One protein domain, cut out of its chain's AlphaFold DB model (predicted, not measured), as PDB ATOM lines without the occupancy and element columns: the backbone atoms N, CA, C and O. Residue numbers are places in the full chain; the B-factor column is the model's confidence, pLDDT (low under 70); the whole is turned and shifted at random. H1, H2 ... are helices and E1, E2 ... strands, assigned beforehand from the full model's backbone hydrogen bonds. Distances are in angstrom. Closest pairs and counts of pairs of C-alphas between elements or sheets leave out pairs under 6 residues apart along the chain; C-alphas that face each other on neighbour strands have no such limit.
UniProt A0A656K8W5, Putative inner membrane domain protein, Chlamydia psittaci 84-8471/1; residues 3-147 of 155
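AT A GLANCE: This is residues 3 to 147 of the 155 residues of the protein "Putative inner membrane domain protein" of Chlamydia psittaci 84-8471/1 (UniProt A0A656K8W5). What shape do these atoms make? Two small sheets, E1 E3 E2 and E4 E5, sit edge to edge with E1 beside E4, and two long helices, H2 and H3, run side by side, H2 packing on one face of the first sheet. The short helix H1 and the long loop of residues 36 to 52 lie away from the middle. What is it built of? The 145 printed residues hold three named helices and five named strands in the order E1 H1 E2 E3 H2 E4 H3 E5, a mixed class; E1 E3 E2 is mixed and E4 E5 parallel. It is compact, with a radius of gyration of the C-alphas of 15.7 A and spans of 46 by 38 by 24 A.

IN THESE COORDINATES: What comes first? E1 is residues 3 to 5, with C-alpha 3 at (37.573, -37.082, 49.313), and H1 is residues 10 to 15. E2, residues 31 to 35, is 13.8 A long, and E3, residues 53 to 57, 12.9 A. What follows? H2, residues 69 to 89, is 29.9 A long and begins at C-alpha 69, (42.651, -14.520, 53.948). E4 is residues 94 to 98, 13.6 A; H3, residues 111 to 135, is 36.0 A; E5, residues 142 to 146, is 12.9 A and ends at C-alpha 146, (31.611, -32.302, 55.355).

HOW THE PARTS SIT: How do the strands pair? E3 is antiparallel to E2 in a hairpin, with N 56 and O 32 at 2.8 A, and parallel to E1, with N 4 and O 55 at 2.9 A. E4 and E5 are parallel, with N 144 and O 95 at 2.8 A; with H3 they form a strand-helix-strand unit, two parallel neighbour strands with a helix between, whose crossover is right-handed. The closest C-alphas of E1 and E4, Val 3 and Ile 97, are 5.1 A apart. Where are the helices? H2 is on the sheet E1 E3 E2 at a height over the sheet of 8.5 A, making two layers, a helix on one face of a sheet, and runs along E2 at 22 degrees on the local plane. H2 and H3 touch, closest at the C-alphas of Lys 77 and Gly 124, 4.1 A, and run the same way at a steep tilt of 36 degrees, only just past shallow. H1 is not on that sheet and is apart from H2 and H3; in H1, H2 and H3 every O i to N i+4 pair is within hydrogen-bond range.

THE WHOLE: How large is it? The two C-alphas farthest apart, those of Lys 46 and Asn 110, are 46.9 A apart, and the printed part has no cut. Which links are long? Those from H1 to E2, E2 to E3, E3 to H2 and E4 to H3. Where is confidence low? The mean pLDDT of the printed part is 88.2, with residues 9 to 12, 14 to 15 and 20 to 24 under 70.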
ATOM      1  N   VAL A   3      36.267 -37.747  49.281       89.75
ATOM      2  CA  VAL A   3      37.573 -37.082  49.313       89.75
ATOM      3  C   VAL A   3      38.070 -36.973  50.752       89.75
ATOM      4  O   VAL A   3      37.289 -36.669  51.651       89.75
ATOM      5  N   LEU A   4      39.367 -37.191  50.949       87.69
ATOM      6  CA  LEU A   4      40.071 -37.043  52.218       87.69
ATOM      7  C   LEU A   4      41.192 -36.016  52.116       87.69
ATOM      8  O   LEU A   4      41.870 -35.936  51.092       87.69
ATOM      9  N   GLU A   5      41.411 -35.278  53.201       86.31
ATOM     10  CA  GLU A   5      42.642 -34.516  53.423       86.31
ATOM     11  C   GLU A   5      43.831 -35.480  53.498       86.31
ATOM     12  O   GLU A   5      43.731 -36.553  54.099       86.31
ATOM     13  N   ARG A   6      44.956 -35.146  52.863       79.88
ATOM     14  CA  ARG A   6      46.114 -36.048  52.793       79.88
ATOM     15  C   ARG A   6      46.645 -36.424  54.174       79.88
ATOM     16  O   ARG A   6      47.093 -37.553  54.353       79.88
ATOM     17  N   ASN A   7      46.581 -35.509  55.137       72.31
ATOM     18  CA  ASN A   7      47.053 -35.769  56.494       72.31
ATOM     19  C   ASN A   7      46.087 -36.629  57.332       72.31
ATOM     20  O   ASN A   7      46.341 -36.848  58.516       72.31
ATOM     21  N   THR A   8      45.004 -37.142  56.735       72.75
ATOM     22  CA  THR A   8      44.128 -38.137  57.372       72.75
ATOM     23  C   THR A   8      44.947 -39.374  57.756       72.75
ATOM     24  O   THR A   8      45.683 -39.924  56.932       72.75
ATOM     25  N   LEU A   9      44.844 -39.823  59.010       67.44
ATOM     26  CA  LEU A   9      45.665 -40.920  59.517       67.44
ATOM     27  C   LEU A   9      45.242 -42.254  58.884       67.44
ATOM     28  O   LEU A   9      44.067 -42.508  58.632       67.44
ATOM     29  N   LEU A  10      46.194 -43.171  58.684       63.75
ATOM     30  CA  LEU A  10      45.904 -44.507  58.136       63.75
ATOM     31  C   LEU A  10      44.922 -45.312  59.012       63.75
ATOM     32  O   LEU A  10      44.167 -46.132  58.495       63.75
ATOM     33  N   SER A  11      44.895 -45.065  60.328       63.91
ATOM     34  CA  SER A  11      43.889 -45.627  61.246       63.91
ATOM     35  C   SER A  11      42.460 -45.258  60.850       63.91
ATOM     36  O   SER A  11      41.529 -46.046  61.030       63.91
ATOM     37  N   ASP A  12      42.288 -44.079  60.268       68.25
ATOM     38  CA  ASP A  12      40.991 -43.560  59.868       68.25
ATOM     39  C   ASP A  12      40.529 -44.257  58.583       68.25
ATOM     40  O   ASP A  12      39.362 -44.620  58.446       68.25
ATOM     41  N   LEU A  13      41.465 -44.583  57.684       70.94
ATOM     42  CA  LEU A  13      41.191 -45.423  56.512       70.94
ATOM     43  C   LEU A  13      40.765 -46.842  56.902       70.94
ATOM     44  O   LEU A  13      39.845 -47.390  56.292       70.94
ATOM     45  N   CYS A  14      41.370 -47.420  57.946       66.06
ATOM     46  CA  CYS A  14      40.931 -48.706  58.497       66.06
ATOM     47  C   CYS A  14      39.481 -48.640  58.997       66.06
ATOM     48  O   CYS A  14      38.732 -49.599  58.820       66.06
ATOM     49  N   THR A  15      39.060 -47.503  59.561       68.38
ATOM     50  CA  THR A  15      37.667 -47.275  59.987       68.38
ATOM     51  C   THR A  15      36.708 -47.247  58.792       68.38
ATOM     52  O   THR A  15      35.573 -47.708  58.894       68.38
ATOM     53  N   LEU A  16      37.175 -46.784  57.630       70.12
ATOM     54  CA  LEU A  16      36.436 -46.831  56.362       70.12
ATOM     55  C   LEU A  16      36.560 -48.179  55.634       70.12
ATOM     56  O   LEU A  16      35.980 -48.352  54.562       70.12
ATOM     57  N   ASN A  17      37.287 -49.136  56.217       74.00
ATOM     58  CA  ASN A  17      37.589 -50.441  55.645       74.00
ATOM     59  C   ASN A  17      38.342 -50.369  54.298       74.00
ATOM     60  O   ASN A  17      38.100 -51.196  53.418       74.00
ATOM     61  N   ILE A  18      39.242 -49.389  54.135       73.44
ATOM     62  CA  ILE A  18      39.990 -49.115  52.894       73.44
ATOM     63  C   ILE A  18      41.471 -49.491  53.047       73.44
ATOM     64  O   ILE A  18      42.056 -49.309  54.114       73.44
ATOM     65  N   SER A  19      42.095 -49.973  51.969       71.06
ATOM     66  CA  SER A  19      43.551 -50.138  51.864       71.06
ATOM     67  C   SER A  19      44.062 -49.430  50.616       71.06
ATOM     68  O   SER A  19      43.716 -49.847  49.514       71.06
ATOM     69  N   ASP A  20      44.906 -48.407  50.790       66.94
ATOM     70  CA  ASP A  20      45.494 -47.657  49.677       66.94
ATOM     71  C   ASP A  20      46.890 -47.104  49.998       66.94
ATOM     72  O   ASP A  20      47.202 -46.748  51.137       66.94
ATOM     73  N   GLU A  21      47.726 -47.012  48.962       67.56
ATOM     74  CA  GLU A  21      49.000 -46.293  48.990       67.56
ATOM     75  C   GLU A  21      48.756 -44.850  48.536       67.56
ATOM     76  O   GLU A  21      48.516 -44.581  47.358       67.56
ATOM     77  N   ILE A  22      48.797 -43.909  49.481       69.25
ATOM     78  CA  ILE A  22      48.674 -42.482  49.177       69.25
ATOM     79  C   ILE A  22      49.935 -42.030  48.424       69.25
ATOM     80  O   ILE A  22      51.043 -42.252  48.922       69.25
ATOM     81  N   PRO A  23      49.808 -41.365  47.263       68.81
ATOM     82  CA  PRO A  23      50.965 -40.864  46.533       68.81
ATOM     83  C   PRO A  23      51.859 -39.957  47.385       68.81
ATOM     84  O   PRO A  23      51.397 -39.071  48.105       68.81
ATOM     85  N   ILE A  24      53.169 -40.197  47.291       67.31
ATOM     86  CA  ILE A  24      54.190 -39.577  48.150       67.31
ATOM     87  C   ILE A  24      54.408 -38.095  47.799       67.31
ATOM     88  O   ILE A  24      54.812 -37.309  48.656       67.31
ATOM     89  N   GLU A  25      54.080 -37.673  46.580       79.31
ATOM     90  CA  GLU A  25      54.257 -36.293  46.127       79.31
ATOM     91  C   GLU A  25      52.939 -35.731  45.591       79.31
ATOM     92  O   GLU A  25      52.466 -36.113  44.523       79.31
ATOM     93  N   MET A  26      52.353 -34.804  46.349       83.38
ATOM     94  CA  MET A  26      51.236 -33.969  45.922       83.38
ATOM     95  C   MET A  26      51.580 -32.513  46.215       83.38
ATOM     96  O   MET A  26      52.109 -32.200  47.283       83.38
ATOM     97  N   GLN A  27      51.286 -31.630  45.266       86.50
ATOM     98  CA  GLN A  27      51.394 -30.185  45.468       86.50
ATOM     99  C   GLN A  27      50.134 -29.657  46.151       86.50
ATOM    100  O   GLN A  27      49.053 -30.220  45.973       86.50
ATOM    101  N   GLU A  28      50.255 -28.563  46.904       87.38
ATOM    102  CA  GLU A  28      49.103 -27.924  47.544       87.38
ATOM    103  C   GLU A  28      47.991 -27.609  46.544       87.38
ATOM    104  O   GLU A  28      48.221 -27.121  45.435       87.38
ATOM    105  N   GLY A  29      46.767 -27.948  46.939       86.38
ATOM    106  CA  GLY A  29      45.584 -27.788  46.109       86.38
ATOM    107  C   GLY A  29      45.445 -28.770  44.949       86.38
ATOM    108  O   GLY A  29      44.493 -28.662  44.170       86.38
ATOM    109  N   GLN A  30      46.335 -29.757  44.828       90.81
ATOM    110  CA  GLN A  30      46.067 -30.906  43.973       90.81
ATOM    111  C   GLN A  30      44.975 -31.784  44.576       90.81
ATOM    112  O   GLN A  30      44.883 -31.975  45.790       90.81
ATOM    113  N   CYS A  31      44.172 -32.348  43.681       92.50
ATOM    114  CA  CYS A  31      43.177 -33.348  43.999       92.50
ATOM    115  C   CYS A  31      43.336 -34.501  43.024       92.50
ATOM    116  O   CYS A  31      43.303 -34.300  41.810       92.50
ATOM    117  N   ILE A  32      43.540 -35.693  43.559       92.06
ATOM    118  CA  ILE A  32      43.687 -36.918  42.780       92.06
ATOM    119  C   ILE A  32      42.643 -37.917  43.241       92.06
ATOM    120  O   ILE A  32      42.141 -37.821  44.359       92.06
ATOM    121  N   SER A  33      42.333 -38.896  42.404       91.62
ATOM    122  CA  SER A  33      41.483 -40.006  42.809       91.62
ATOM    123  C   SER A  33      42.095 -41.345  42.439       91.62
ATOM    124  O   SER A  33      42.796 -41.485  41.433       91.62
ATOM    125  N   ILE A  34      41.797 -42.333  43.274       89.88
ATOM    126  CA  ILE A  34      42.141 -43.733  43.084       89.88
ATOM    127  C   ILE A  34      40.868 -44.586  43.175       89.88
ATOM    128  O   ILE A  34      39.894 -44.189  43.831       89.88
ATOM    129  N   PRO A  35      40.814 -45.735  42.478       90.06
ATOM    130  CA  PRO A  35      39.687 -46.651  42.594       90.06
ATOM    131  C   PRO A  35      39.509 -47.108  44.040       90.06
ATOM    132  O   PRO A  35      40.481 -47.461  44.695       90.06
ATOM    133  N   TRP A  36      38.269 -47.159  44.516       88.50
ATOM    134  CA  TRP A  36      37.999 -47.627  45.872       88.50
ATOM    135  C   TRP A  36      38.344 -49.111  46.038       88.50
ATOM    136  O   TRP A  36      37.804 -49.958  45.309       88.50
ATOM    137  N   LYS A  37      39.165 -49.424  47.044       87.50
ATOM    138  CA  LYS A  37      39.558 -50.788  47.396       87.50
ATOM    139  C   LYS A  37      39.258 -51.095  48.864       87.50
ATOM    140  O   LYS A  37      39.812 -50.483  49.770       87.50
ATOM    141  N   ASN A  38      38.393 -52.077  49.090       85.38
ATOM    142  CA  ASN A  38      38.068 -52.557  50.428       85.38
ATOM    143  C   ASN A  38      39.230 -53.386  51.010       85.38
ATOM    144  O   ASN A  38      40.062 -53.918  50.268       85.38
ATOM    145  N   SER A  39      39.276 -53.540  52.334       83.19
ATOM    146  CA  SER A  39      40.320 -54.300  53.046       83.19
ATOM    147  C   SER A  39      40.405 -55.777  52.642       83.19
ATOM    148  O   SER A  39      41.486 -56.362  52.651       83.19
ATOM    149  N   ASP A  40      39.283 -56.368  52.228       84.81
ATOM    150  CA  ASP A  40      39.196 -57.731  51.695       84.81
ATOM    151  C   ASP A  40      39.682 -57.845  50.234       84.81
ATOM    152  O   ASP A  40      39.654 -58.923  49.643       84.81
ATOM    153  N   GLY A  41      40.132 -56.734  49.642       84.06
ATOM    154  CA  GLY A  41      40.596 -56.636  48.262       84.06
ATOM    155  C   GLY A  41      39.484 -56.457  47.229       84.06
ATOM    156  O   GLY A  41      39.788 -56.334  46.040       84.06
ATOM    157  N   SER A  42      38.213 -56.424  47.643       87.31
ATOM    158  CA  SER A  42      37.085 -56.146  46.753       87.31
ATOM    159  C   SER A  42      37.002 -54.661  46.370       87.31
ATOM    160  O   SER A  42      37.715 -53.810  46.904       87.31
ATOM    161  N   SER A  43      36.125 -54.332  45.417       87.81
ATOM    162  CA  SER A  43      35.881 -52.947  44.991       87.81
ATOM    163  C   SER A  43      34.397 -52.606  45.043       87.81
ATOM    164  O   SER A  43      33.542 -53.463  44.800       87.81
ATOM    165  N   ASN A  44      34.096 -51.324  45.232       87.88
ATOM    166  CA  ASN A  44      32.729 -50.802  45.158       87.88
ATOM    167  C   ASN A  44      32.260 -50.546  43.718       87.88
ATOM    168  O   ASN A  44      31.160 -50.045  43.504       87.88
ATOM    169  N   LYS A  45      33.074 -50.888  42.713       83.94
ATOM    170  CA  LYS A  45      32.789 -50.597  41.308       83.94
ATOM    171  C   LYS A  45      31.414 -51.146  40.906       83.94
ATOM    172  O   LYS A  45      31.186 -52.350  40.972       83.94
ATOM    173  N   LYS A  46      30.536 -50.262  40.412       76.38
ATOM    174  CA  LYS A  46      29.138 -50.546  40.004       76.38
ATOM    175  C   LYS A  46      28.174 -50.876  41.154       76.38
ATOM    176  O   LYS A  46      27.043 -51.273  40.877       76.38
ATOM    177  N   GLN A  47      28.574 -50.710  42.413       81.06
ATOM    178  CA  GLN A  47      27.662 -50.843  43.547       81.06
ATOM    179  C   GLN A  47      26.949 -49.507  43.782       81.06
ATOM    180  O   GLN A  47      27.581 -48.490  44.060       81.06
ATOM    181  N   LEU A  48      25.625 -49.499  43.624       79.38
ATOM    182  CA  LEU A  48      24.816 -48.296  43.823       79.38
ATOM    183  C   LEU A  48      24.868 -47.852  45.290       79.38
ATOM    184  O   LEU A  48      24.780 -48.676  46.196       79.38
ATOM    185  N   GLY A  49      24.986 -46.542  45.512       79.94
ATOM    186  CA  GLY A  49      25.017 -45.947  46.851       79.94
ATOM    187  C   GLY A  49      26.360 -46.057  47.581       79.94
ATOM    188  O   GLY A  49      26.473 -45.535  48.686       79.94
ATOM    189  N   LEU A  50      27.377 -46.682  46.978       84.88
ATOM    190  CA  LEU A  50      28.724 -46.772  47.541       84.88
ATOM    191  C   LEU A  50      29.732 -45.930  46.743       84.88
ATOM    192  O   LEU A  50      29.584 -45.740  45.532       84.88
ATOM    193  N   PRO A  51      30.789 -45.413  47.392       87.38
ATOM    194  CA  PRO A  51      31.815 -44.641  46.708       87.38
ATOM    195  C   PRO A  51      32.655 -45.534  45.788       87.38
ATOM    196  O   PRO A  51      33.331 -46.449  46.242       87.38
ATOM    197  N   ASN A  52      32.660 -45.222  44.489       90.94
ATOM    198  CA  ASN A  52      33.517 -45.891  43.497       90.94
ATOM    199  C   ASN A  52      34.997 -45.468  43.572       90.94
ATOM    200  O   ASN A  52      35.867 -46.186  43.083       90.94
ATOM    201  N   PHE A  53      35.268 -44.293  44.142       91.25
ATOM    202  CA  PHE A  53      36.585 -43.664  44.164       91.25
ATOM    203  C   PHE A  53      36.854 -43.031  45.522       91.25
ATOM    204  O   PHE A  53      35.948 -42.412  46.103       91.25
ATOM    205  N   LEU A  54      38.108 -43.147  45.950       89.88
ATOM    206  CA  LEU A  54      38.696 -42.369  47.025       89.88
ATOM    207  C   LEU A  54      39.475 -41.209  46.396       89.88
ATOM    208  O   LEU A  54      40.378 -41.416  45.590       89.88
ATOM    209  N   GLY A  55      39.078 -39.987  46.718       89.94
ATOM    210  CA  GLY A  55      39.798 -38.775  46.377       89.94
ATOM    211  C   GLY A  55      40.742 -38.385  47.507       89.94
ATOM    212  O   GLY A  55      40.433 -38.587  48.679       89.94
ATOM    213  N   ILE A  56      41.870 -37.792  47.156       89.25
ATOM    214  CA  ILE A  56      42.844 -37.260  48.103       89.25
ATOM    215  C   ILE A  56      43.099 -35.819  47.704       89.25
ATOM    216  O   ILE A  56      43.368 -35.536  46.534       89.25
ATOM    217  N   ILE A  57      42.989 -34.917  48.672       90.44
ATOM    218  CA  ILE A  57      43.252 -33.496  48.507       90.44
ATOM    219  C   ILE A  57      44.468 -33.117  49.342       90.44
ATOM    220  O   ILE A  57      44.549 -33.441  50.527       90.44
ATOM    221  N   GLN A  58      45.430 -32.438  48.724       88.19
ATOM    222  CA  GLN A  58      46.510 -31.817  49.480       88.19
ATOM    223  C   GLN A  58      45.979 -30.510  50.066       88.19
ATOM    224  O   GLN A  58      45.753 -29.539  49.335       88.19
ATOM    225  N   GLU A  59      45.759 -30.514  51.379       83.62
ATOM    226  CA  GLU A  59      45.355 -29.333  52.135       83.62
ATOM    227  C   GLU A  59      46.420 -28.230  52.095       83.62
ATOM    228  O   GLU A  59      47.574 -28.458  51.722       83.62
ATOM    229  N   LEU A  60      45.991 -27.026  52.463       85.75
ATOM    230  CA  LEU A  60      46.833 -25.841  52.564       85.75
ATOM    231  C   LEU A  60      47.402 -25.777  53.974       85.75
ATOM    232  O   LEU A  60      46.622 -25.905  54.922       85.75
ATOM    233  N   ASP A  61      48.699 -25.524  54.119       87.81
ATOM    234  CA  ASP A  61      49.293 -25.237  55.425       87.81
ATOM    235  C   ASP A  61      49.059 -23.758  55.802       87.81
ATOM    236  O   ASP A  61      49.660 -22.862  55.198       87.81
ATOM    237  N   PRO A  62      48.190 -23.450  56.786       87.06
ATOM    238  CA  PRO A  62      47.870 -22.066  57.130       87.06
ATOM    239  C   PRO A  62      49.073 -21.275  57.657       87.06
ATOM    240  O   PRO A  62      49.131 -20.054  57.465       87.06
ATOM    241  N   GLU A  63      50.053 -21.949  58.268       88.75
ATOM    242  CA  GLU A  63      51.263 -21.319  58.801       88.75
ATOM    243  C   GLU A  63      52.185 -20.836  57.675       88.75
ATOM    244  O   GLU A  63      52.686 -19.712  57.737       88.75
ATOM    245  N   LEU A  64      52.331 -21.606  56.586       89.94
ATOM    246  CA  LEU A  64      53.129 -21.195  55.416       89.94
ATOM    247  C   LEU A  64      52.625 -19.891  54.782       89.94
ATOM    248  O   LEU A  64      53.401 -19.138  54.188       89.94
ATOM    249  N   TYR A  65      51.332 -19.606  54.933       90.50
ATOM    250  CA  TYR A  65      50.676 -18.433  54.360       90.50
ATOM    251  C   TYR A  65      50.364 -17.339  55.379       90.50
ATOM    252  O   TYR A  65      49.637 -16.396  55.049       90.50
ATOM    253  N   ASN A  66      50.895 -17.438  56.604       90.31
ATOM    254  CA  ASN A  66      50.625 -16.505  57.703       90.31
ATOM    255  C   ASN A  66      49.122 -16.249  57.906       90.31
ATOM    256  O   ASN A  66      48.710 -15.125  58.200       90.31
ATOM    257  N   HIS A  67      48.291 -17.267  57.679       90.06
ATOM    258  CA  HIS A  67      46.837 -17.165  57.750       90.06
ATOM    259  C   HIS A  67      46.222 -16.037  56.892       90.06
ATOM    260  O   HIS A  67      45.173 -15.483  57.229       90.06
ATOM    261  N   HIS A  68      46.848 -15.667  55.771       94.44
ATOM    262  CA  HIS A  68      46.395 -14.530  54.973       94.44
ATOM    263  C   HIS A  68      45.090 -14.843  54.203       94.44
ATOM    264  O   HIS A  68      45.099 -15.680  53.293       94.44
ATOM    265  N   PRO A  69      43.972 -14.130  54.453       94.44
ATOM    266  CA  PRO A  69      42.651 -14.520  53.948       94.44
ATOM    267  C   PRO A  69      42.537 -14.464  52.419       94.44
ATOM    268  O   PRO A  69      41.914 -15.324  51.807       94.44
ATOM    269  N   VAL A  70      43.184 -13.498  51.757       95.75
ATOM    270  CA  VAL A  70      43.160 -13.422  50.280       95.75
ATOM    271  C   VAL A  70      43.848 -14.635  49.642       95.75
ATOM    272  O   VAL A  70      43.389 -15.137  48.617       95.75
ATOM    273  N   ILE A  71      44.929 -15.119  50.263       93.56
ATOM    274  CA  ILE A  71      45.668 -16.286  49.775       93.56
ATOM    275  C   ILE A  71      44.838 -17.543  50.041       93.56
ATOM    276  O   ILE A  71      44.631 -18.333  49.123       93.56
ATOM    277  N   ALA A  72      44.268 -17.665  51.245       94.50
ATOM    278  CA  ALA A  72      43.363 -18.749  51.617       94.50
ATOM    279  C   ALA A  72      42.195 -18.892  50.632       94.50
ATOM    280  O   ALA A  72      41.924 -19.985  50.144       94.50
ATOM    281  N   PHE A  73      41.546 -17.778  50.276       97.00
ATOM    282  CA  PHE A  73      40.474 -17.759  49.281       97.00
ATOM    283  C   PHE A  73      40.945 -18.282  47.919       97.00
ATOM    284  O   PHE A  73      40.293 -19.148  47.329       97.00
ATOM    285  N   ALA A  74      42.058 -17.748  47.405       95.62
ATOM    286  CA  ALA A  74      42.557 -18.092  46.079       95.62
ATOM    287  C   ALA A  74      42.941 -19.575  45.993       95.62
ATOM    288  O   ALA A  74      42.543 -20.262  45.048       95.62
ATOM    289  N   LEU A  75      43.653 -20.066  47.008       93.81
ATOM    290  CA  LEU A  75      44.060 -21.457  47.112       93.81
ATOM    291  C   LEU A  75      42.849 -22.375  47.281       93.81
ATOM    292  O   LEU A  75      42.682 -23.283  46.478       93.81
ATOM    293  N   ALA A  76      41.938 -22.098  48.220       95.62
ATOM    294  CA  ALA A  76      40.732 -22.906  48.408       95.62
ATOM    295  C   ALA A  76      39.901 -23.002  47.125       95.62
ATOM    296  O   ALA A  76      39.502 -24.095  46.724       95.62
ATOM    297  N   LYS A  77      39.689 -21.880  46.428       97.25
ATOM    298  CA  LYS A  77      38.978 -21.876  45.144       97.25
ATOM    299  C   LYS A  77      39.656 -22.791  44.122       97.25
ATOM    300  O   LYS A  77      38.965 -23.568  43.461       97.25
ATOM    301  N   ALA A  78      40.977 -22.698  43.973       95.75
ATOM    302  CA  ALA A  78      41.729 -23.538  43.044       95.75
ATOM    303  C   ALA A  78      41.627 -25.022  43.426       95.75
ATOM    304  O   ALA A  78      41.254 -25.851  42.599       95.75
ATOM    305  N   THR A  79      41.852 -25.332  44.699       95.44
ATOM    306  CA  THR A  79      41.794 -26.676  45.272       95.44
ATOM    307  C   THR A  79      40.438 -27.351  45.049       95.44
ATOM    308  O   THR A  79      40.363 -28.452  44.500       95.44
ATOM    309  N   TYR A  80      39.341 -26.671  45.390       96.81
ATOM    310  CA  TYR A  80      37.996 -27.204  45.171       96.81
ATOM    311  C   TYR A  80      37.654 -27.336  43.688       96.81
ATOM    312  O   TYR A  80      37.036 -28.324  43.293       96.81
ATOM    313  N   THR A  81      38.101 -26.397  42.850       96.88
ATOM    314  CA  THR A  81      37.936 -26.504  41.392       96.88
ATOM    315  C   THR A  81      38.635 -27.757  40.858       96.88
ATOM    316  O   THR A  81      38.047 -28.497  40.071       96.88
ATOM    317  N   ASN A  82      39.851 -28.043  41.326       96.00
ATOM    318  CA  ASN A  82      40.595 -29.236  40.930       96.00
ATOM    319  C   ASN A  82      39.872 -30.523  41.350       96.00
ATOM    320  O   ASN A  82      39.750 -31.431  40.531       96.00
ATOM    321  N   CYS A  83      39.326 -30.593  42.568       95.44
ATOM    322  CA  CYS A  83      38.550 -31.763  42.988       95.44
ATOM    323  C   CYS A  83      37.266 -31.968  42.187       95.44
ATOM    324  O   CYS A  83      36.932 -33.104  41.856       95.44
ATOM    325  N   LEU A  84      36.543 -30.894  41.864       96.81
ATOM    326  CA  LEU A  84      35.339 -30.992  41.038       96.81
ATOM    327  C   LEU A  84      35.692 -31.457  39.619       96.81
ATOM    328  O   LEU A  84      35.038 -32.349  39.089       96.81
ATOM    329  N   ASN A  85      36.774 -30.937  39.036       95.88
ATOM    330  CA  ASN A  85      37.269 -31.388  37.733       95.88
ATOM    331  C   ASN A  85      37.679 -32.864  37.745       95.88
ATOM    332  O   ASN A  85      37.371 -33.598  36.807       95.88
ATOM    333  N   GLU A  86      38.333 -33.316  38.813       95.81
ATOM    334  CA  GLU A  86      38.680 -34.723  38.987       95.81
ATOM    335  C   GLU A  86      37.420 -35.598  39.077       95.81
ATOM    336  O   GLU A  86      37.338 -36.637  38.429       95.81
ATOM    337  N   ALA A  87      36.389 -35.146  39.793       94.94
ATOM    338  CA  ALA A  87      35.102 -35.834  39.882       94.94
ATOM    339  C   ALA A  87      34.429 -35.995  38.508       94.94
ATOM    340  O   ALA A  87      33.977 -37.088  38.158       94.94
ATOM    341  N   ILE A  88      34.416 -34.925  37.707       94.88
ATOM    342  CA  ILE A  88      33.914 -34.954  36.326       94.88
ATOM    343  C   ILE A  88      34.716 -35.956  35.499       94.88
ATOM    344  O   ILE A  88      34.134 -36.779  34.794       94.88
ATOM    345  N   ARG A  89      36.051 -35.917  35.598       95.06
ATOM    346  CA  ARG A  89      36.943 -36.817  34.859       95.06
ATOM    347  C   ARG A  89      36.654 -38.286  35.165       95.06
ATOM    348  O   ARG A  89      36.733 -39.118  34.265       95.06
ATOM    349  N   GLN A  90      36.305 -38.594  36.412       93.12
ATOM    350  CA  GLN A  90      35.908 -39.937  36.836       93.12
ATOM    351  C   GLN A  90      34.449 -40.288  36.511       93.12
ATOM    352  O   GLN A  90      34.039 -41.432  36.712       93.12
ATOM    353  N   GLY A  91      33.657 -39.329  36.025       91.75
ATOM    354  CA  GLY A  91      32.247 -39.523  35.699       91.75
ATOM    355  C   GLY A  91      31.393 -39.862  36.919       91.75
ATOM    356  O   GLY A  91      30.479 -40.678  36.804       91.75
ATOM    357  N   VAL A  92      31.708 -39.301  38.094       90.25
ATOM    358  CA  VAL A  92      30.890 -39.517  39.297       90.25
ATOM    359  C   VAL A  92      29.717 -38.542  39.348       90.25
ATOM    360  O   VAL A  92      29.839 -37.371  39.014       90.25
ATOM    361  N   ASP A  93      28.584 -39.035  39.825       90.44
ATOM    362  CA  ASP A  93      27.340 -38.293  40.054       90.44
ATOM    363  C   ASP A  93      27.236 -37.723  41.478       90.44
ATOM    364  O   ASP A  93      26.363 -36.909  41.777       90.44
ATOM    365  N   MET A  94      28.128 -38.143  42.373       92.62
ATOM    366  CA  MET A  94      28.205 -37.673  43.747       92.62
ATOM    367  C   MET A  94      29.656 -37.542  44.193       92.62
ATOM    368  O   MET A  94      30.481 -38.439  43.981       92.62
ATOM    369  N   ILE A  95      29.953 -36.453  44.890       93.25
ATOM    370  CA  ILE A  95      31.225 -36.221  45.561       93.25
ATOM    371  C   ILE A  95      30.985 -35.713  46.983       93.25
ATOM    372  O   ILE A  95      30.199 -34.797  47.202       93.25
ATOM    373  N   GLN A  96      31.685 -36.300  47.947       92.50
ATOM    374  CA  GLN A  96      31.792 -35.784  49.303       92.50
ATOM    375  C   GLN A  96      33.174 -35.159  49.485       92.50
ATOM    376  O   GLN A  96      34.171 -35.843  49.262       92.50
ATOM    377  N   ILE A  97      33.235 -33.882  49.864       91.88
ATOM    378  CA  ILE A  97      34.488 -33.125  49.997       91.88
ATOM    379  C   ILE A  97      34.576 -32.485  51.388       91.88
ATOM    380  O   ILE A  97      33.590 -31.888  51.836       91.88
ATOM    381  N   PRO A  98      35.732 -32.560  52.071       89.88
ATOM    382  CA  PRO A  98      35.917 -31.910  53.356       89.88
ATOM    383  C   PRO A  98      36.045 -30.389  53.234       89.88
ATOM    384  O   PRO A  98      36.483 -29.838  52.215       89.88
ATOM    385  N   LEU A  99      35.698 -29.695  54.317       90.31
ATOM    386  CA  LEU A  99      36.095 -28.309  54.525       90.31
ATOM    387  C   LEU A  99      37.572 -28.263  54.953       90.31
ATOM    388  O   LEU A  99      37.875 -28.379  56.140       90.31
ATOM    389  N   ILE A 100      38.467 -28.120  53.975       90.31
ATOM    390  CA  ILE A 100      39.920 -28.235  54.160       90.31
ATOM    391  C   ILE A 100      40.483 -27.134  55.047       90.31
ATOM    392  O   ILE A 100      39.941 -26.029  55.066       90.31
ATOM    393  N   SER A 101      41.603 -27.406  55.716       87.62
ATOM    394  CA  SER A 101      42.397 -26.386  56.418       87.62
ATOM    395  C   SER A 101      41.582 -25.554  57.425       87.62
ATOM    396  O   SER A 101      41.843 -24.367  57.622       87.62
ATOM    397  N   THR A 102      40.541 -26.138  58.027       86.94
ATOM    398  CA  THR A 102      39.682 -25.474  59.028       86.94
ATOM    399  C   THR A 102      39.536 -26.269  60.323       86.94
ATOM    400  O   THR A 102      38.726 -25.896  61.181       86.94
ATOM    401  N   ALA A 103      40.301 -27.352  60.490       83.88
ATOM    402  CA  ALA A 103      40.331 -28.084  61.746       83.88
ATOM    403  C   ALA A 103      40.893 -27.187  62.864       83.88
ATOM    404  O   ALA A 103      41.769 -26.361  62.600       83.88
ATOM    405  N   PRO A 104      40.448 -27.340  64.126       81.12
ATOM    406  CA  PRO A 104      40.916 -26.498  65.227       81.12
ATOM    407  C   PRO A 104      42.442 -26.452  65.384       81.12
ATOM    408  O   PRO A 104      42.982 -25.412  65.736       81.12
ATOM    409  N   THR A 105      43.134 -27.556  65.092       80.38
ATOM    410  CA  THR A 105      44.600 -27.670  65.147       80.38
ATOM    411  C   THR A 105      45.327 -26.893  64.050       80.38
ATOM    412  O   THR A 105      46.518 -26.642  64.188       80.38
ATOM    413  N   GLN A 106      44.630 -26.520  62.977       82.38
ATOM    414  CA  GLN A 106      45.169 -25.785  61.830       82.38
ATOM    415  C   GLN A 106      44.885 -24.275  61.925       82.38
ATOM    416  O   GLN A 106      45.358 -23.508  61.098       82.38
ATOM    417  N   LEU A 107      44.064 -23.833  62.882       87.00
ATOM    418  CA  LEU A 107      43.650 -22.438  62.986       87.00
ATOM    419  C   LEU A 107      44.556 -21.647  63.931       87.00
ATOM    420  O   LEU A 107      44.962 -22.127  64.988       87.00
ATOM    421  N   SER A 108      44.773 -20.378  63.584       89.69
ATOM    422  CA  SER A 108      45.444 -19.409  64.446       89.69
ATOM    423  C   SER A 108      44.819 -19.363  65.844       89.69
ATOM    424  O   SER A 108      43.599 -19.359  66.008       89.69
ATOM    425  N   SER A 109      45.666 -19.214  66.863       91.81
ATOM    426  CA  SER A 109      45.220 -18.942  68.233       91.81
ATOM    427  C   SER A 109      44.527 -17.582  68.378       91.81
ATOM    428  O   SER A 109      43.799 -17.369  69.348       91.81
ATOM    429  N   ASN A 110      44.718 -16.664  67.420       94.69
ATOM    430  CA  ASN A 110      43.968 -15.418  67.344       94.69
ATOM    431  C   ASN A 110      42.575 -15.679  66.733       94.69
ATOM    432  O   ASN A 110      42.488 -15.996  65.542       94.69
ATOM    433  N   PRO A 111      41.475 -15.474  67.487       93.19
ATOM    434  CA  PRO A 111      40.127 -15.800  67.019       93.19
ATOM    435  C   PRO A 111      39.691 -15.036  65.767       93.19
ATOM    436  O   PRO A 111      38.956 -15.583  64.949       93.19
ATOM    437  N   GLN A 112      40.134 -13.785  65.604       95.38
ATOM    438  CA  GLN A 112      39.779 -12.982  64.434       95.38
ATOM    439  C   GLN A 112      40.471 -13.520  63.180       95.38
ATOM    440  O   GLN A 112      39.821 -13.738  62.165       95.38
ATOM    441  N   VAL A 113      41.770 -13.819  63.280       94.75
ATOM    442  CA  VAL A 113      42.549 -14.402  62.177       94.75
ATOM    443  C   VAL A 113      41.989 -15.771  61.785       94.75
ATOM    444  O   VAL A 113      41.815 -16.052  60.600       94.75
ATOM    445  N   ALA A 114      41.635 -16.603  62.767       92.81
ATOM    446  CA  ALA A 114      40.986 -17.889  62.525       92.81
ATOM    447  C   ALA A 114      39.624 -17.742  61.821       92.81
ATOM    448  O   ALA A 114      39.314 -18.504  60.902       92.81
ATOM    449  N   ALA A 115      38.811 -16.760  62.229       94.25
ATOM    450  CA  ALA A 115      37.519 -16.484  61.608       94.25
ATOM    451  C   ALA A 115      37.671 -16.001  60.157       94.25
ATOM    452  O   ALA A 115      36.980 -16.514  59.275       94.25
ATOM    453  N   ASP A 116      38.600 -15.078  59.903       96.06
ATOM    454  CA  ASP A 116      38.870 -14.537  58.568       96.06
ATOM    455  C   ASP A 116      39.403 -15.620  57.620       96.06
ATOM    456  O   ASP A 116      38.943 -15.733  56.480       96.06
ATOM    457  N   TRP A 117      40.310 -16.475  58.105       94.88
ATOM    458  CA  TRP A 117      40.796 -17.640  57.366       94.88
ATOM    459  C   TRP A 117      39.650 -18.582  56.990       94.88
ATOM    460  O   TRP A 117      39.451 -18.896  55.816       94.88
ATOM    461  N   LYS A 118      38.838 -18.993  57.972       93.88
ATOM    462  CA  LYS A 118      37.708 -19.901  57.744       93.88
ATOM    463  C   LYS A 118      36.700 -19.323  56.750       93.88
ATOM    464  O   LYS A 118      36.254 -20.036  55.849       93.88
ATOM    465  N   ALA A 119      36.365 -18.040  56.883       96.06
ATOM    466  CA  ALA A 119      35.466 -17.353  55.962       96.06
ATOM    467  C   ALA A 119      36.034 -17.325  54.535       96.06
ATOM    468  O   ALA A 119      35.299 -17.553  53.570       96.06
ATOM    469  N   ALA A 120      37.342 -17.109  54.386       97.06
ATOM    470  CA  ALA A 120      38.008 -17.138  53.091       97.06
ATOM    471  C   ALA A 120      37.982 -18.532  52.440       97.06
ATOM    472  O   ALA A 120      37.634 -18.631  51.262       97.06
ATOM    473  N   ILE A 121      38.255 -19.603  53.198       95.69
ATOM    474  CA  ILE A 121      38.141 -20.990  52.709       95.69
ATOM    475  C   ILE A 121      36.714 -21.279  52.224       95.69
ATOM    476  O   ILE A 121      36.515 -21.745  51.100       95.69
ATOM    477  N   GLN A 122      35.705 -20.955  53.040       96.06
ATOM    478  CA  GLN A 122      34.291 -21.164  52.704       96.06
ATOM    479  C   GLN A 122      33.870 -20.365  51.465       96.06
ATOM    480  O   GLN A 122      33.154 -20.872  50.602       96.06
ATOM    481  N   THR A 123      34.347 -19.128  51.341       97.94
ATOM    482  CA  THR A 123      34.077 -18.289  50.168       97.94
ATOM    483  C   THR A 123      34.748 -18.861  48.916       97.94
ATOM    484  O   THR A 123      34.141 -18.872  47.845       97.94
ATOM    485  N   GLY A 124      35.969 -19.390  49.042       97.75
ATOM    486  CA  GLY A 124      36.680 -20.072  47.958       97.75
ATOM    487  C   GLY A 124      35.936 -21.316  47.466       97.75
ATOM    488  O   GLY A 124      35.768 -21.487  46.258       97.75
ATOM    489  N   LEU A 125      35.407 -22.125  48.390       97.00
ATOM    490  CA  LEU A 125      34.536 -23.265  48.083       97.00
ATOM    491  C   LEU A 125      33.301 -22.840  47.282       97.00
ATOM    492  O   LEU A 125      33.045 -23.378  46.207       97.00
ATOM    493  N   VAL A 126      32.549 -21.855  47.779       97.75
ATOM    494  CA  VAL A 126      31.342 -21.359  47.097       97.75
ATOM    495  C   VAL A 126      31.687 -20.828  45.704       97.75
ATOM    496  O   VAL A 126      30.991 -21.137  44.739       97.75
ATOM    497  N   ALA A 127      32.790 -20.090  45.564       98.38
ATOM    498  CA  ALA A 127      33.243 -19.592  44.270       98.38
ATOM    499  C   ALA A 127      33.601 -20.722  43.288       98.38
ATOM    500  O   ALA A 127      33.319 -20.600  42.094       98.38
ATOM    501  N   ALA A 128      34.204 -21.815  43.766       97.88
ATOM    502  CA  ALA A 128      34.485 -22.994  42.947       97.88
ATOM    503  C   ALA A 128      33.194 -23.699  42.500       97.88
ATOM    504  O   ALA A 128      33.066 -24.043  41.327       97.88
ATOM    505  N   LEU A 129      32.212 -23.842  43.398       97.25
ATOM    506  CA  LEU A 129      30.907 -24.439  43.087       97.25
ATOM    507  C   LEU A 129      30.116 -23.617  42.068       97.25
ATOM    508  O   LEU A 129      29.558 -24.182  41.131       97.25
ATOM    509  N   ILE A 130      30.106 -22.289  42.213       97.25
ATOM    510  CA  ILE A 130      29.492 -21.385  41.230       97.25
ATOM    511  C   ILE A 130      30.165 -21.574  39.870       97.25
ATOM    512  O   ILE A 130      29.476 -21.775  38.874       97.25
ATOM    513  N   ASN A 131      31.503 -21.569  39.826       96.62
ATOM    514  CA  ASN A 131      32.242 -21.760  38.581       96.62
ATOM    515  C   ASN A 131      31.913 -23.111  37.927       96.62
ATOM    516  O   ASN A 131      31.624 -23.163  36.731       96.62
ATOM    517  N   PHE A 132      31.883 -24.192  38.709       95.75
ATOM    518  CA  PHE A 132      31.471 -25.518  38.248       95.75
ATOM    519  C   PHE A 132      30.061 -25.494  37.644       95.75
ATOM    520  O   PHE A 132      29.899 -25.849  36.479       95.75
ATOM    521  N   ALA A 133      29.067 -24.984  38.375       94.62
ATOM    522  CA  ALA A 133      27.682 -24.929  37.905       94.62
ATOM    523  C   ALA A 133      27.528 -24.107  36.613       94.62
ATOM    524  O   ALA A 133      26.733 -24.456  35.745       94.62
ATOM    525  N   THR A 134      28.307 -23.031  36.457       96.06
ATOM    526  CA  THR A 134      28.274 -22.200  35.241       96.06
ATOM    527  C   THR A 134      29.020 -22.804  34.054       96.06
ATOM    528  O   THR A 134      28.639 -22.557  32.913       96.06
ATOM    529  N   SER A 135      30.089 -23.566  34.298       95.06
ATOM    530  CA  SER A 135      30.944 -24.130  33.243       95.06
ATOM    531  C   SER A 135      30.506 -25.519  32.784       95.06
ATOM    532  O   SER A 135      30.883 -25.936  31.692       95.06
ATOM    533  N   GLN A 136      29.707 -26.221  33.592       93.19
ATOM    534  CA  GLN A 136      29.243 -27.586  33.341       93.19
ATOM    535  C   GLN A 136      27.715 -27.701  33.505       93.19
ATOM    536  O   GLN A 136      27.249 -28.509  34.309       93.19
ATOM    537  N   PRO A 137      26.911 -26.909  32.767       92.62
ATOM    538  CA  PRO A 137      25.467 -26.788  33.005       92.62
ATOM    539  C   PRO A 137      24.688 -28.099  32.820       92.62
ATOM    540  O   PRO A 137      23.646 -28.282  33.444       92.62
ATOM    541  N   ASP A 138      25.200 -29.018  31.998       94.38
ATOM    542  CA  ASP A 138      24.565 -30.313  31.719       94.38
ATOM    543  C   ASP A 138      25.014 -31.427  32.683       94.38
ATOM    544  O   ASP A 138      24.490 -32.542  32.646       94.38
ATOM    545  N   THR A 139      25.996 -31.155  33.551       92.75
ATOM    546  CA  THR A 139      26.502 -32.134  34.517       92.75
ATOM    547  C   THR A 139      25.691 -32.070  35.805       92.75
ATOM    548  O   THR A 139      25.756 -31.097  36.554       92.75
ATOM    549  N   ILE A 140      24.971 -33.148  36.111       91.50
ATOM    550  CA  ILE A 140      24.268 -33.303  37.388       91.50
ATOM    551  C   ILE A 140      25.204 -34.016  38.367       91.50
ATOM    552  O   ILE A 140      25.474 -35.206  38.215       91.50
ATOM    553  N   MET A 141      25.694 -33.289  39.374       93.75
ATOM    554  CA  MET A 141      26.556 -33.834  40.424       93.75
ATOM    555  C   MET A 141      26.093 -33.363  41.803       93.75
ATOM    556  O   MET A 141      26.001 -32.165  42.067       93.75
ATOM    557  N   ASN A 142      25.844 -34.308  42.706       93.75
ATOM    558  CA  ASN A 142      25.577 -34.023  44.109       93.75
ATOM    559  C   ASN A 142      26.896 -33.751  44.835       93.75
ATOM    560  O   ASN A 142      27.722 -34.653  44.988       93.75
ATOM    561  N   VAL A 143      27.084 -32.520  45.308       94.75
ATOM    562  CA  VAL A 143      28.252 -32.144  46.112       94.75
ATOM    563  C   VAL A 143      27.856 -32.074  47.582       94.75
ATOM    564  O   VAL A 143      27.045 -31.238  47.977       94.75
ATOM    565  N   VAL A 144      28.441 -32.945  48.398       92.75
ATOM    566  CA  VAL A 144      28.243 -32.987  49.849       92.75
ATOM    567  C   VAL A 144      29.472 -32.406  50.530       92.75
ATOM    568  O   VAL A 144      30.585 -32.895  50.345       92.75
ATOM    569  N   ILE A 145      29.267 -31.368  51.334       90.81
ATOM    570  CA  ILE A 145      30.336 -30.743  52.114       90.81
ATOM    571  C   ILE A 145      30.310 -31.307  53.525       90.81
ATOM    572  O   ILE A 145      29.257 -31.336  54.162       90.81
ATOM    573  N   VAL A 146      31.473 -31.723  54.018       86.19
ATOM    574  CA  VAL A 146      31.611 -32.302  55.355       86.19
ATOM    575  C   VAL A 146      32.626 -31.538  56.195       86.19
ATOM    576  O   VAL A 146      33.705 -31.180  55.733       86.19
ATOM    577  N   SER A 147      32.275 -31.249  57.445       73.81
ATOM    578  CA  SER A 147      33.190 -30.629  58.409       73.81
ATOM    579  C   SER A 147      34.136 -31.674  58.978       73.81
ATOM    580  O   SER A 147      33.650 -32.722  59.397       73.81
TER     581      SER A 147